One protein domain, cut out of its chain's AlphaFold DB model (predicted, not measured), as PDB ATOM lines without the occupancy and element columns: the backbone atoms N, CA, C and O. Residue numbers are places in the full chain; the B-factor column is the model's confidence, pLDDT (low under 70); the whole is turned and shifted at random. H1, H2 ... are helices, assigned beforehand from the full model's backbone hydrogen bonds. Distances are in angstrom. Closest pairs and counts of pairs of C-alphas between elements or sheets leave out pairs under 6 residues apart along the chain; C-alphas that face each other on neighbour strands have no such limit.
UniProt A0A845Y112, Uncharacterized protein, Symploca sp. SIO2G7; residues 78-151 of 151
ATOM      1  N   ASP A  78     146.824 198.357 134.178       79.25
ATOM      2  CA  ASP A  78     145.464 198.545 133.712       79.25
ATOM      3  C   ASP A  78     145.406 199.904 133.010       79.25
ATOM      4  O   ASP A  78     145.729 200.938 133.612       79.25
ATOM      5  N   PHE A  79     145.108 199.877 131.717       85.75
ATOM      6  CA  PHE A  79     144.946 201.048 130.867       85.75
ATOM      7  C   PHE A  79     143.582 200.928 130.194       85.75
ATOM      8  O   PHE A  79     143.288 199.888 129.598       85.75
ATOM      9  N   SER A  80     142.753 201.967 130.288       89.81
ATOM     10  CA  SER A  80     141.465 201.979 129.591       89.81
ATOM     11  C   SER A  80     141.669 202.163 128.082       89.81
ATOM     12  O   SER A  80     142.687 202.702 127.634       89.81
ATOM     13  N   ALA A  81     140.693 201.730 127.279       91.12
ATOM     14  CA  ALA A  81     140.709 202.007 125.841       91.12
ATOM     15  C   ALA A  81     140.719 203.524 125.584       91.12
ATOM     16  O   ALA A  81     141.497 204.004 124.761       91.12
ATOM     17  N   ALA A  82     139.958 204.276 126.384       93.44
ATOM     18  CA  ALA A  82     139.958 205.733 126.363       93.44
ATOM     19  C   ALA A  82     141.362 206.320 126.618       93.44
ATOM     20  O   ALA A  82     141.813 207.194 125.878       93.44
ATOM     21  N   GLU A  83     142.105 205.824 127.620       93.31
ATOM     22  CA  GLU A  83     143.496 206.243 127.875       93.31
ATOM     23  C   GLU A  83     144.426 205.975 126.698       93.31
ATOM     24  O   GLU A  83     145.279 206.813 126.390       93.31
ATOM     25  N   SER A  84     144.249 204.834 126.036       94.25
ATOM     26  CA  SER A  84     144.989 204.485 124.829       94.25
ATOM     27  C   SER A  84     144.728 205.503 123.715       94.25
ATOM     28  O   SER A  84     145.667 206.088 123.172       94.25
ATOM     29  N   ASP A  85     143.457 205.790 123.434       96.19
ATOM     30  CA  ASP A  85     143.041 206.688 122.353       96.19
ATOM     31  C   ASP A  85     143.491 208.135 122.595       96.19
ATOM     32  O   ASP A  85     143.991 208.812 121.690       96.19
ATOM     33  N   ALA A  86     143.408 208.606 123.839       95.06
ATOM     34  CA  ALA A  86     143.914 209.918 124.214       95.06
ATOM     35  C   ALA A  86     145.447 210.013 124.100       95.06
ATOM     36  O   ALA A  86     145.967 211.044 123.667       95.06
ATOM     37  N   ALA A  87     146.187 208.946 124.429       94.25
ATOM     38  CA  ALA A  87     147.641 208.914 124.265       94.25
ATOM     39  C   ALA A  87     148.049 208.931 122.783       94.25
ATOM     40  O   ALA A  87     148.958 209.674 122.408       94.25
ATOM     41  N   VAL A  88     147.342 208.196 121.917       95.12
ATOM     42  CA  VAL A  88     147.541 208.292 120.461       95.12
ATOM     43  C   VAL A  88     147.233 209.700 119.965       95.12
ATOM     44  O   VAL A  88     147.995 210.237 119.165       95.12
ATOM     45  N   THR A  89     146.165 210.321 120.464       94.94
ATOM     46  CA  THR A  89     145.756 211.661 120.027       94.94
ATOM     47  C   THR A  89     146.797 212.727 120.382       94.94
ATOM     48  O   THR A  89     147.152 213.531 119.525       94.94
ATOM     49  N   LEU A  90     147.332 212.719 121.609       92.81
ATOM     50  CA  LEU A  90     148.292 213.738 122.061       92.81
ATOM     51  C   LEU A  90     149.746 213.436 121.685       92.81
ATOM     52  O   LEU A  90     150.536 214.358 121.481       92.81
ATOM     53  N   PHE A  91     150.125 212.158 121.621       93.31
ATOM     54  CA  PHE A  91     151.526 211.755 121.473       93.31
ATOM     55  C   PHE A  91     151.825 210.987 120.185       93.31
ATOM     56  O   PHE A  91     152.995 210.851 119.822       93.31
ATOM     57  N   GLY A  92     150.800 210.497 119.485       92.88
ATOM     58  CA  GLY A  92     150.938 209.625 118.317       92.88
ATOM     59  C   GLY A  92     151.266 208.168 118.662       92.88
ATOM     60  O   GLY A  92     151.577 207.389 117.764       92.88
ATOM     61  N   CYS A  93     151.243 207.797 119.946       93.81
ATOM     62  CA  CYS A  93     151.581 206.458 120.427       93.81
ATOM     63  C   CYS A  93     150.888 206.155 121.767       93.81
ATOM     64  O   CYS A  93     150.834 207.012 122.644       93.81
ATOM     65  N   ASP A  94     150.429 204.916 121.948       93.50
ATOM     66  CA  ASP A  94     149.787 204.373 123.157       93.50
ATOM     67  C   ASP A  94     150.722 203.492 124.002       93.50
ATOM     68  O   ASP A  94     150.292 202.709 124.849       93.50
ATOM     69  N   CYS A  95     152.035 203.597 123.799       92.56
ATOM     70  CA  CYS A  95     152.971 202.826 124.605       92.56
ATOM     71  C   CYS A  95     152.846 203.181 126.107       92.56
ATOM     72  O   CYS A  95     152.481 204.311 126.454       92.56
ATOM     73  N   PRO A  96     153.232 202.272 127.029       90.50
ATOM     74  CA  PRO A  96     153.098 202.500 128.470       90.50
ATOM     75  C   PRO A  96     153.723 203.811 128.974       90.50
ATOM     76  O   PRO A  96     153.226 204.407 129.928       90.50
ATOM     77  N   SER A  97     154.796 204.294 128.334       88.00
ATOM     78  CA  SER A  97     155.400 205.590 128.662       88.00
ATOM     79  C   SER A  97     154.538 206.780 128.254       88.00
ATOM     80  O   SER A  97     154.485 207.750 129.006       88.00
ATOM     81  N   CYS A  98     153.853 206.719 127.109       91.88
ATOM     82  CA  CYS A  98     152.982 207.802 126.659       91.88
ATOM     83  C   CYS A  98     151.652 207.806 127.418       91.88
ATOM     84  O   CYS A  98     151.181 208.877 127.783       91.88
ATOM     85  N   ILE A  99     151.117 206.645 127.809       92.56
ATOM     86  CA  ILE A  99     149.985 206.606 128.749       92.56
ATOM     87  C   ILE A  99     150.398 207.155 130.126       92.56
ATOM     88  O   ILE A  99     149.667 207.925 130.747       92.56
ATOM     89  N   ASN A 100     151.608 206.851 130.604       90.38
ATOM     90  CA  ASN A 100     152.114 207.462 131.834       90.38
ATOM     91  C   ASN A 100     152.319 208.985 131.695       90.38
ATOM     92  O   ASN A 100     152.060 209.728 132.639       90.38
ATOM     93  N   ALA A 101     152.758 209.474 130.533       89.94
ATOM     94  CA  ALA A 101     152.817 210.907 130.240       89.94
ATOM     95  C   ALA A 101     151.416 211.547 130.216       89.94
ATOM     96  O   ALA A 101     151.235 212.612 130.793       89.94
ATOM     97  N   LEU A 102     150.406 210.869 129.658       92.38
ATOM     98  CA  LEU A 102     149.005 211.313 129.677       92.38
ATOM     99  C   LEU A 102     148.474 211.449 131.110       92.38
ATOM    100  O   LEU A 102     147.819 212.430 131.458       92.38
ATOM    101  N   ARG A 103     148.783 210.475 131.969       91.00
ATOM    102  CA  ARG A 103     148.415 210.528 133.389       91.00
ATOM    103  C   ARG A 103     149.112 211.684 134.097       91.00
ATOM    104  O   ARG A 103     148.472 212.398 134.860       91.00
ATOM    105  N   GLN A 104     150.393 211.912 133.812       88.88
ATOM    106  CA  GLN A 104     151.103 213.081 134.331       88.88
ATOM    107  C   GLN A 104     150.466 214.379 133.842       88.88
ATOM    108  O   GLN A 104     150.239 215.248 134.667       88.88
ATOM    109  N   LEU A 105     150.058 214.477 132.573       88.44
ATOM    110  CA  LEU A 105     149.326 215.634 132.051       88.44
ATOM    111  C   LEU A 105     148.044 215.928 132.833       88.44
ATOM    112  O   LEU A 105     147.823 217.079 133.197       88.44
ATOM    113  N   ARG A 106     147.242 214.907 133.164       88.19
ATOM    114  CA  ARG A 106     146.044 215.076 134.014       88.19
ATOM    115  C   ARG A 106     146.365 215.677 135.378       88.19
ATOM    116  O   ARG A 106     145.589 216.475 135.897       88.19
ATOM    117  N   LEU A 107     147.490 215.280 135.969       82.50
ATOM    118  CA  LEU A 107     147.938 215.786 137.266       82.50
ATOM    119  C   LEU A 107     148.605 217.174 137.143       82.50
ATOM    120  O   LEU A 107     148.457 218.014 138.032       82.50
ATOM    121  N   GLU A 108     149.337 217.415 136.053       67.19
ATOM    122  CA  GLU A 108     150.228 218.557 135.812       67.19
ATOM    123  C   GLU A 108     149.626 219.689 134.974       67.19
ATOM    124  O   GLU A 108     150.315 220.688 134.742       67.19
ATOM    125  N   SER A 109     148.333 219.657 134.634       60.34
ATOM    126  CA  SER A 109     147.586 220.858 134.203       60.34
ATOM    127  C   SER A 109     147.746 222.053 135.176       60.34
ATOM    128  O   SER A 109     147.333 223.170 134.870       60.34
ATOM    129  N   LEU A 110     148.376 221.843 136.343       51.97
ATOM    130  CA  LEU A 110     148.733 222.840 137.350       51.97
ATOM    131  C   LEU A 110     150.245 223.120 137.530       51.97
ATOM    132  O   LEU A 110     150.571 224.052 138.264       51.97
ATOM    133  N   LEU A 111     151.178 222.381 136.911       52.62
ATOM    134  CA  LEU A 111     152.626 222.574 137.137       52.62
ATOM    135  C   LEU A 111     153.493 222.131 135.940       52.62
ATOM    136  O   LEU A 111     154.228 221.156 135.985       52.62
ATOM    137  N   HIS A 112     153.434 222.905 134.858       56.44
ATOM    138  CA  HIS A 112     154.235 222.691 133.651       56.44
ATOM    139  C   HIS A 112     155.612 223.362 133.761       56.44
ATOM    140  O   HIS A 112     155.764 224.535 133.411       56.44
ATOM    141  N   LYS A 113     156.621 222.643 134.254       51.59
ATOM    142  CA  LYS A 113     158.042 222.938 134.013       51.59
ATOM    143  C   LYS A 113     158.850 221.674 134.322       51.59
ATOM    144  O   LYS A 113     158.812 221.220 135.455       51.59
ATOM    145  N   ASP A 114     159.577 221.165 133.328       58.75
ATOM    146  CA  ASP A 114     160.648 220.151 133.450       58.75
ATOM    147  C   ASP A 114     160.289 218.677 133.134       58.75
ATOM    148  O   ASP A 114     160.890 217.758 133.687       58.75
ATOM    149  N   GLN A 115     159.370 218.421 132.194       66.00
ATOM    150  CA  GLN A 115     159.147 217.077 131.632       66.00
ATOM    151  C   GLN A 115     159.953 216.878 130.329       66.00
ATOM    152  O   GLN A 115     159.711 217.556 129.331       66.00
ATOM    153  N   GLU A 116     160.903 215.937 130.328       66.75
ATOM    154  CA  GLU A 116     161.715 215.547 129.161       66.75
ATOM    155  C   GLU A 116     161.369 214.115 128.712       66.75
ATOM    156  O   GLU A 116     161.222 213.208 129.531       66.75
ATOM    157  N   GLY A 117     161.252 213.873 127.401       78.06
ATOM    158  CA  GLY A 117     161.031 212.528 126.857       78.06
ATOM    159  C   GLY A 117     160.399 212.511 125.465       78.06
ATOM    160  O   GLY A 117     159.871 213.515 125.001       78.06
ATOM    161  N   HIS A 118     160.427 211.347 124.806       83.75
ATOM    162  CA  HIS A 118     159.961 211.200 123.419       83.75
ATOM    163  C   HIS A 118     158.462 211.492 123.226       83.75
ATOM    164  O   HIS A 118     158.082 211.958 122.159       83.75
ATOM    165  N   CYS A 119     157.619 211.250 124.238       86.44
ATOM    166  CA  CYS A 119     156.189 211.574 124.162       86.44
ATOM    167  C   CYS A 119     155.958 213.095 124.210       86.44
ATOM    168  O   CYS A 119     155.105 213.619 123.503       86.44
ATOM    169  N   TRP A 120     156.762 213.828 124.986       85.56
ATOM    170  CA  TRP A 120     156.610 215.275 125.166       85.56
ATOM    171  C   TRP A 120     156.932 216.078 123.904       85.56
ATOM    172  O   TRP A 120     156.367 217.148 123.707       85.56
ATOM    173  N   THR A 121     157.760 215.537 123.004       84.75
ATOM    174  CA  THR A 121     158.078 216.172 121.716       84.75
ATOM    175  C   THR A 121     156.841 216.363 120.835       84.75
ATOM    176  O   THR A 121     156.709 217.397 120.187       84.75
ATOM    177  N   SER A 122     155.908 215.405 120.832       82.25
ATOM    178  CA  SER A 122     154.651 215.529 120.080       82.25
ATOM    179  C   SER A 122     153.748 216.632 120.642       82.25
ATOM    180  O   SER A 122     153.000 217.254 119.893       82.25
ATOM    181  N   LEU A 123     153.861 216.921 121.942       84.31
ATOM    182  CA  LEU A 123     153.029 217.902 122.633       84.31
ATOM    183  C   LEU A 123     153.435 219.356 122.339       84.31
ATOM    184  O   LEU A 123     152.619 220.257 122.489       84.31
ATOM    185  N   GLU A 124     154.665 219.611 121.877       80.88
ATOM    186  CA  GLU A 124     155.162 220.971 121.590       80.88
ATOM    187  C   GLU A 124     154.337 221.711 120.518       80.88
ATOM    188  O   GLU A 124     154.315 222.943 120.489       80.88
ATOM    189  N   GLY A 125     153.655 220.968 119.639       79.88
ATOM    190  CA  GLY A 125     152.765 221.508 118.607       79.88
ATOM    191  C   GLY A 125     151.287 221.563 119.002       79.88
ATOM    192  O   GLY A 125     150.489 222.129 118.254       79.88
ATOM    193  N   VAL A 126     150.921 220.992 120.150       84.44
ATOM    194  CA  VAL A 126     149.535 220.851 120.602       84.44
ATOM    195  C   VAL A 126     149.165 222.055 121.462       84.44
ATOM    196  O   VAL A 126     149.881 222.443 122.387       84.44
ATOM    197  N   SER A 127     148.033 222.689 121.160       88.38
ATOM    198  CA  SER A 127     147.577 223.833 121.953       88.38
ATOM    199  C   SER A 127     147.054 223.385 123.322       88.38
ATOM    200  O   SER A 127     146.451 222.326 123.448       88.38
ATOM    201  N   SER A 128     147.188 224.223 124.354       87.62
ATOM    202  CA  SER A 128     146.621 223.910 125.680       87.62
ATOM    203  C   SER A 128     145.106 223.658 125.645       87.62
ATOM    204  O   SER A 128     144.599 222.939 126.500       87.62
ATOM    205  N   GLN A 129     144.390 224.253 124.685       90.00
ATOM    206  CA  GLN A 129     142.960 224.019 124.493       90.00
ATOM    207  C   GLN A 129     142.694 222.617 123.936       90.00
ATOM    208  O   GLN A 129     141.783 221.948 124.399       90.00
ATOM    209  N   GLU A 130     143.511 222.169 122.986       91.31
ATOM    210  CA  GLU A 130     143.430 220.825 122.407       91.31
ATOM    211  C   GLU A 130     143.772 219.752 123.445       91.31
ATOM    212  O   GLU A 130     143.056 218.763 123.565       91.31
ATOM    213  N   VAL A 131     144.787 219.992 124.285       91.69
ATOM    214  CA  VAL A 131     145.081 219.116 125.431       91.69
ATOM    215  C   VAL A 131     143.860 218.993 126.346       91.69
ATOM    216  O   VAL A 131     143.475 217.882 126.703       91.69
ATOM    217  N   GLN A 132     143.224 220.115 126.694       92.44
ATOM    218  CA  GLN A 132     142.040 220.128 127.557       92.44
ATOM    219  C   GLN A 132     140.841 219.413 126.918       92.44
ATOM    220  O   GLN A 132     140.151 218.663 127.600       92.44
ATOM    221  N   GLU A 133     140.610 219.601 125.620       94.31
ATOM    222  CA  GLU A 133     139.526 218.943 124.884       94.31
ATOM    223  C   GLU A 133     139.685 217.416 124.882       94.31
ATOM    224  O   GLU A 133     138.726 216.689 125.143       94.31
ATOM    225  N   VAL A 134     140.904 216.921 124.658       94.56
ATOM    226  CA  VAL A 134     141.187 215.479 124.696       94.56
ATOM    227  C   VAL A 134     140.992 214.913 126.102       94.56
ATOM    228  O   VAL A 134     140.417 213.836 126.261       94.56
ATOM    229  N   LEU A 135     141.432 215.641 127.130       94.00
ATOM    230  CA  LEU A 135     141.245 215.253 128.529       94.00
ATOM    231  C   LEU A 135     139.758 215.179 128.907       94.00
ATOM    232  O   LEU A 135     139.334 214.201 129.515       94.00
ATOM    233  N   GLU A 136     138.958 216.166 128.499       93.50
ATOM    234  CA  GLU A 136     137.507 216.180 128.727       93.50
ATOM    235  C   GLU A 136     136.790 215.049 127.980       93.50
ATOM    236  O   GLU A 136     135.896 214.405 128.536       93.50
ATOM    237  N   SER A 137     137.186 214.770 126.733       94.62
ATOM    238  CA  SER A 137     136.646 213.642 125.965       94.62
ATOM    239  C   SER A 137     136.926 212.317 126.664       94.62
ATOM    240  O   SER A 137     136.039 211.471 126.769       94.62
ATOM    241  N   LEU A 138     138.138 212.154 127.186       94.25
ATOM    242  CA  LEU A 138     138.524 210.954 127.903       94.25
ATOM    243  C   LEU A 138     137.697 210.742 129.172       94.25
ATOM    244  O   LEU A 138     137.171 209.650 129.372       94.25
ATOM    245  N   GLU A 139     137.545 211.770 130.009       92.06
ATOM    246  CA  GLU A 139     136.738 211.662 131.231       92.06
ATOM    247  C   GLU A 139     135.287 211.274 130.903       92.06
ATOM    248  O   GLU A 139     134.658 210.489 131.617       92.06
ATOM    249  N   ALA A 140     134.754 211.780 129.788       93.19
ATOM    250  CA  ALA A 140     133.423 211.427 129.315       93.19
ATOM    251  C   ALA A 140     133.319 209.971 128.825       93.19
ATOM    252  O   ALA A 140     132.258 209.360 128.974       93.19
ATOM    253  N   GLU A 141     134.370 209.411 128.225       91.25
ATOM    254  CA  GLU A 141     134.399 208.007 127.798       91.25
ATOM    255  C   GLU A 141     134.573 207.050 128.973       91.25
ATOM    256  O   GLU A 141     133.782 206.117 129.105       91.25
ATOM    257  N   GLU A 142     135.487 207.342 129.898       88.12
ATOM    258  CA  GLU A 142     135.655 206.557 131.125       88.12
ATOM    259  C   GLU A 142     134.369 206.550 131.969       88.12
ATOM    260  O   GLU A 142     133.965 205.515 132.502       88.12
ATOM    261  N   ALA A 143     133.650 207.677 132.029       88.75
ATOM    262  CA  ALA A 143     132.350 207.737 132.691       88.75
ATOM    263  C   ALA A 143     131.300 206.842 132.011       88.75
ATOM    264  O   ALA A 143     130.481 206.226 132.698       88.75
ATOM    265  N   LYS A 144     131.296 206.735 130.676       86.62
ATOM    266  CA  LYS A 144     130.382 205.825 129.962       86.62
ATOM    267  C   LYS A 144     130.721 204.371 130.255       86.62
ATOM    268  O   LYS A 144     129.805 203.597 130.525       86.62
ATOM    269  N   GLU A 145     132.003 204.018 130.235       80.44
ATOM    270  CA  GLU A 145     132.472 202.669 130.564       80.44
ATOM    271  C   GLU A 145     132.103 202.276 132.000       80.44
ATOM    272  O   GLU A 145     131.613 201.169 132.220       80.44
ATOM    273  N   ALA A 146     132.213 203.202 132.958       77.75
ATOM    274  CA  ALA A 146     131.784 202.972 134.336       77.75
ATOM    275  C   ALA A 146     130.271 202.694 134.454       77.75
ATOM    276  O   ALA A 146     129.866 201.799 135.193       77.75
ATOM    277  N   ASN A 147     129.432 203.407 133.692       74.38
ATOM    278  CA  ASN A 147     127.974 203.201 133.690       74.38
ATOM    279  C   ASN A 147     127.547 201.913 132.954       74.38
ATOM    280  O   ASN A 147     126.515 201.333 133.277       74.38
ATOM    281  N   LEU A 148     128.335 201.437 131.982       67.19
ATOM    282  CA  LEU A 148     128.128 200.152 131.298       67.19
ATOM    283  C   LEU A 148     128.515 198.937 132.175       67.19
ATOM    284  O   LEU A 148     128.433 197.804 131.708       67.19
ATOM    285  N   GLY A 149     128.963 199.141 133.418       59.03
ATOM    286  CA  GLY A 149     129.250 198.078 134.390       59.03
ATOM    287  C   GLY A 149     128.111 197.790 135.377       59.03
ATOM    288  O   GLY A 149     128.216 196.847 136.159       59.03
ATOM    289  N   GLU A 150     127.029 198.576 135.358       51.84
ATOM    290  CA  GLU A 150     125.863 198.422 136.240       51.84
ATOM    291  C   GLU A 150     124.752 197.583 135.575       51.84
ATOM    292  O   GLU A 150     123.712 198.102 135.167       51.84
ATOM    293  N   TRP A 151     124.954 196.264 135.474       48.66
ATOM    294  CA  TRP A 151     123.880 195.286 135.215       48.66
ATOM    295  C   TRP A 151     124.114 193.958 135.926       48.66
ATOM    296  O   TRP A 151     125.231 193.404 135.810       48.66
TER     297      TRP A 151
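AT A GLANCE: This is residues 78 to 151 of the 151 residues of an uncharacterized protein of Symploca sp. SIO2G7 (UniProt A0A845Y112). The long helix H4 and the shorter H1 run side by side in opposite directions, while H2 crosses H1 nearly at right angles and the short H3 sits at the far end of H1, beside Phe 91. Residues 146 to 151, of which 146 and 147 belong to H4, stick out at one end of the long axis. The printed part has 74 residues with four named helices, in the order H1, H2, H3, H4, and no named strand; the class is all helix. It is compact, with a radius of gyration of the C-alphas of 12.7 A, yet elongated in outline, with spans of 44 by 23 by 18 A.

IN THESE COORDINATES: Find C-alpha 128 at (146.621, 223.910, 125.680); from there H4, residues 128 to 147, runs 29.0 A to C-alpha 147 at (127.974, 203.201, 133.690). Next look at C-alpha 81 at (140.709, 202.007, 125.841), where H1, residues 81 to 91, begins; it is 15.2 A long. H2 takes residues 96 to 108 and measures 17.9 A. H3 is the short one, residues 118 to 123, 9.7 A from first to last C-alpha.

HOW THE PARTS SIT: Begin with H1, the hub, which touches the three other helices. H1 and H4 touch at a shallow tilt of 9 degrees, opposite ways; their closest C-alphas, those of Ala 82 and Leu 138, are 5.6 A apart. H2 touches H1 with residues 98 to 102 alone, and their lines are about perpendicular, at 84 degrees; look at the C-alphas of Ala 87 and Ile 99, the closest, 5.6 A apart. H3 touches H1 too, about perpendicular at 79 degrees, with the closest C-alphas, those of Phe 91 and Ser 122, 5.1 A apart. H2 touches H3 with residues 97 to 101 alone, at a steep tilt of 48 degrees, the same way; the closest C-alphas are those of Cys 98 and Cys 119, 5.5 A apart. H2 and H4 are close but not clearly touching, the C-alphas of Arg 106 and Leu 135 being the closest at 7.3 A. H3 and H4 are apart. In the backbones of H1, H2 and H4 every O i to N i+4 pair is within hydrogen-bond range; in H3 0 of 2 are, beside 2 of 3 O i to N i+3 pairs.

THE WHOLE: The two C-alphas farthest apart are those of Asp 114 and Trp 151, at 44.4 A. The printed part has no cut and ends at the chain's last residue, Trp 151. The links H1 to H2 and H3 to H4 are tight, and H2 to H3, with 9 residues, is short. The mean pLDDT of the printed part is 83.8; look for values under 70 at residues 108 to 116, of which 108 belongs to H2, and at residues 148 to 151.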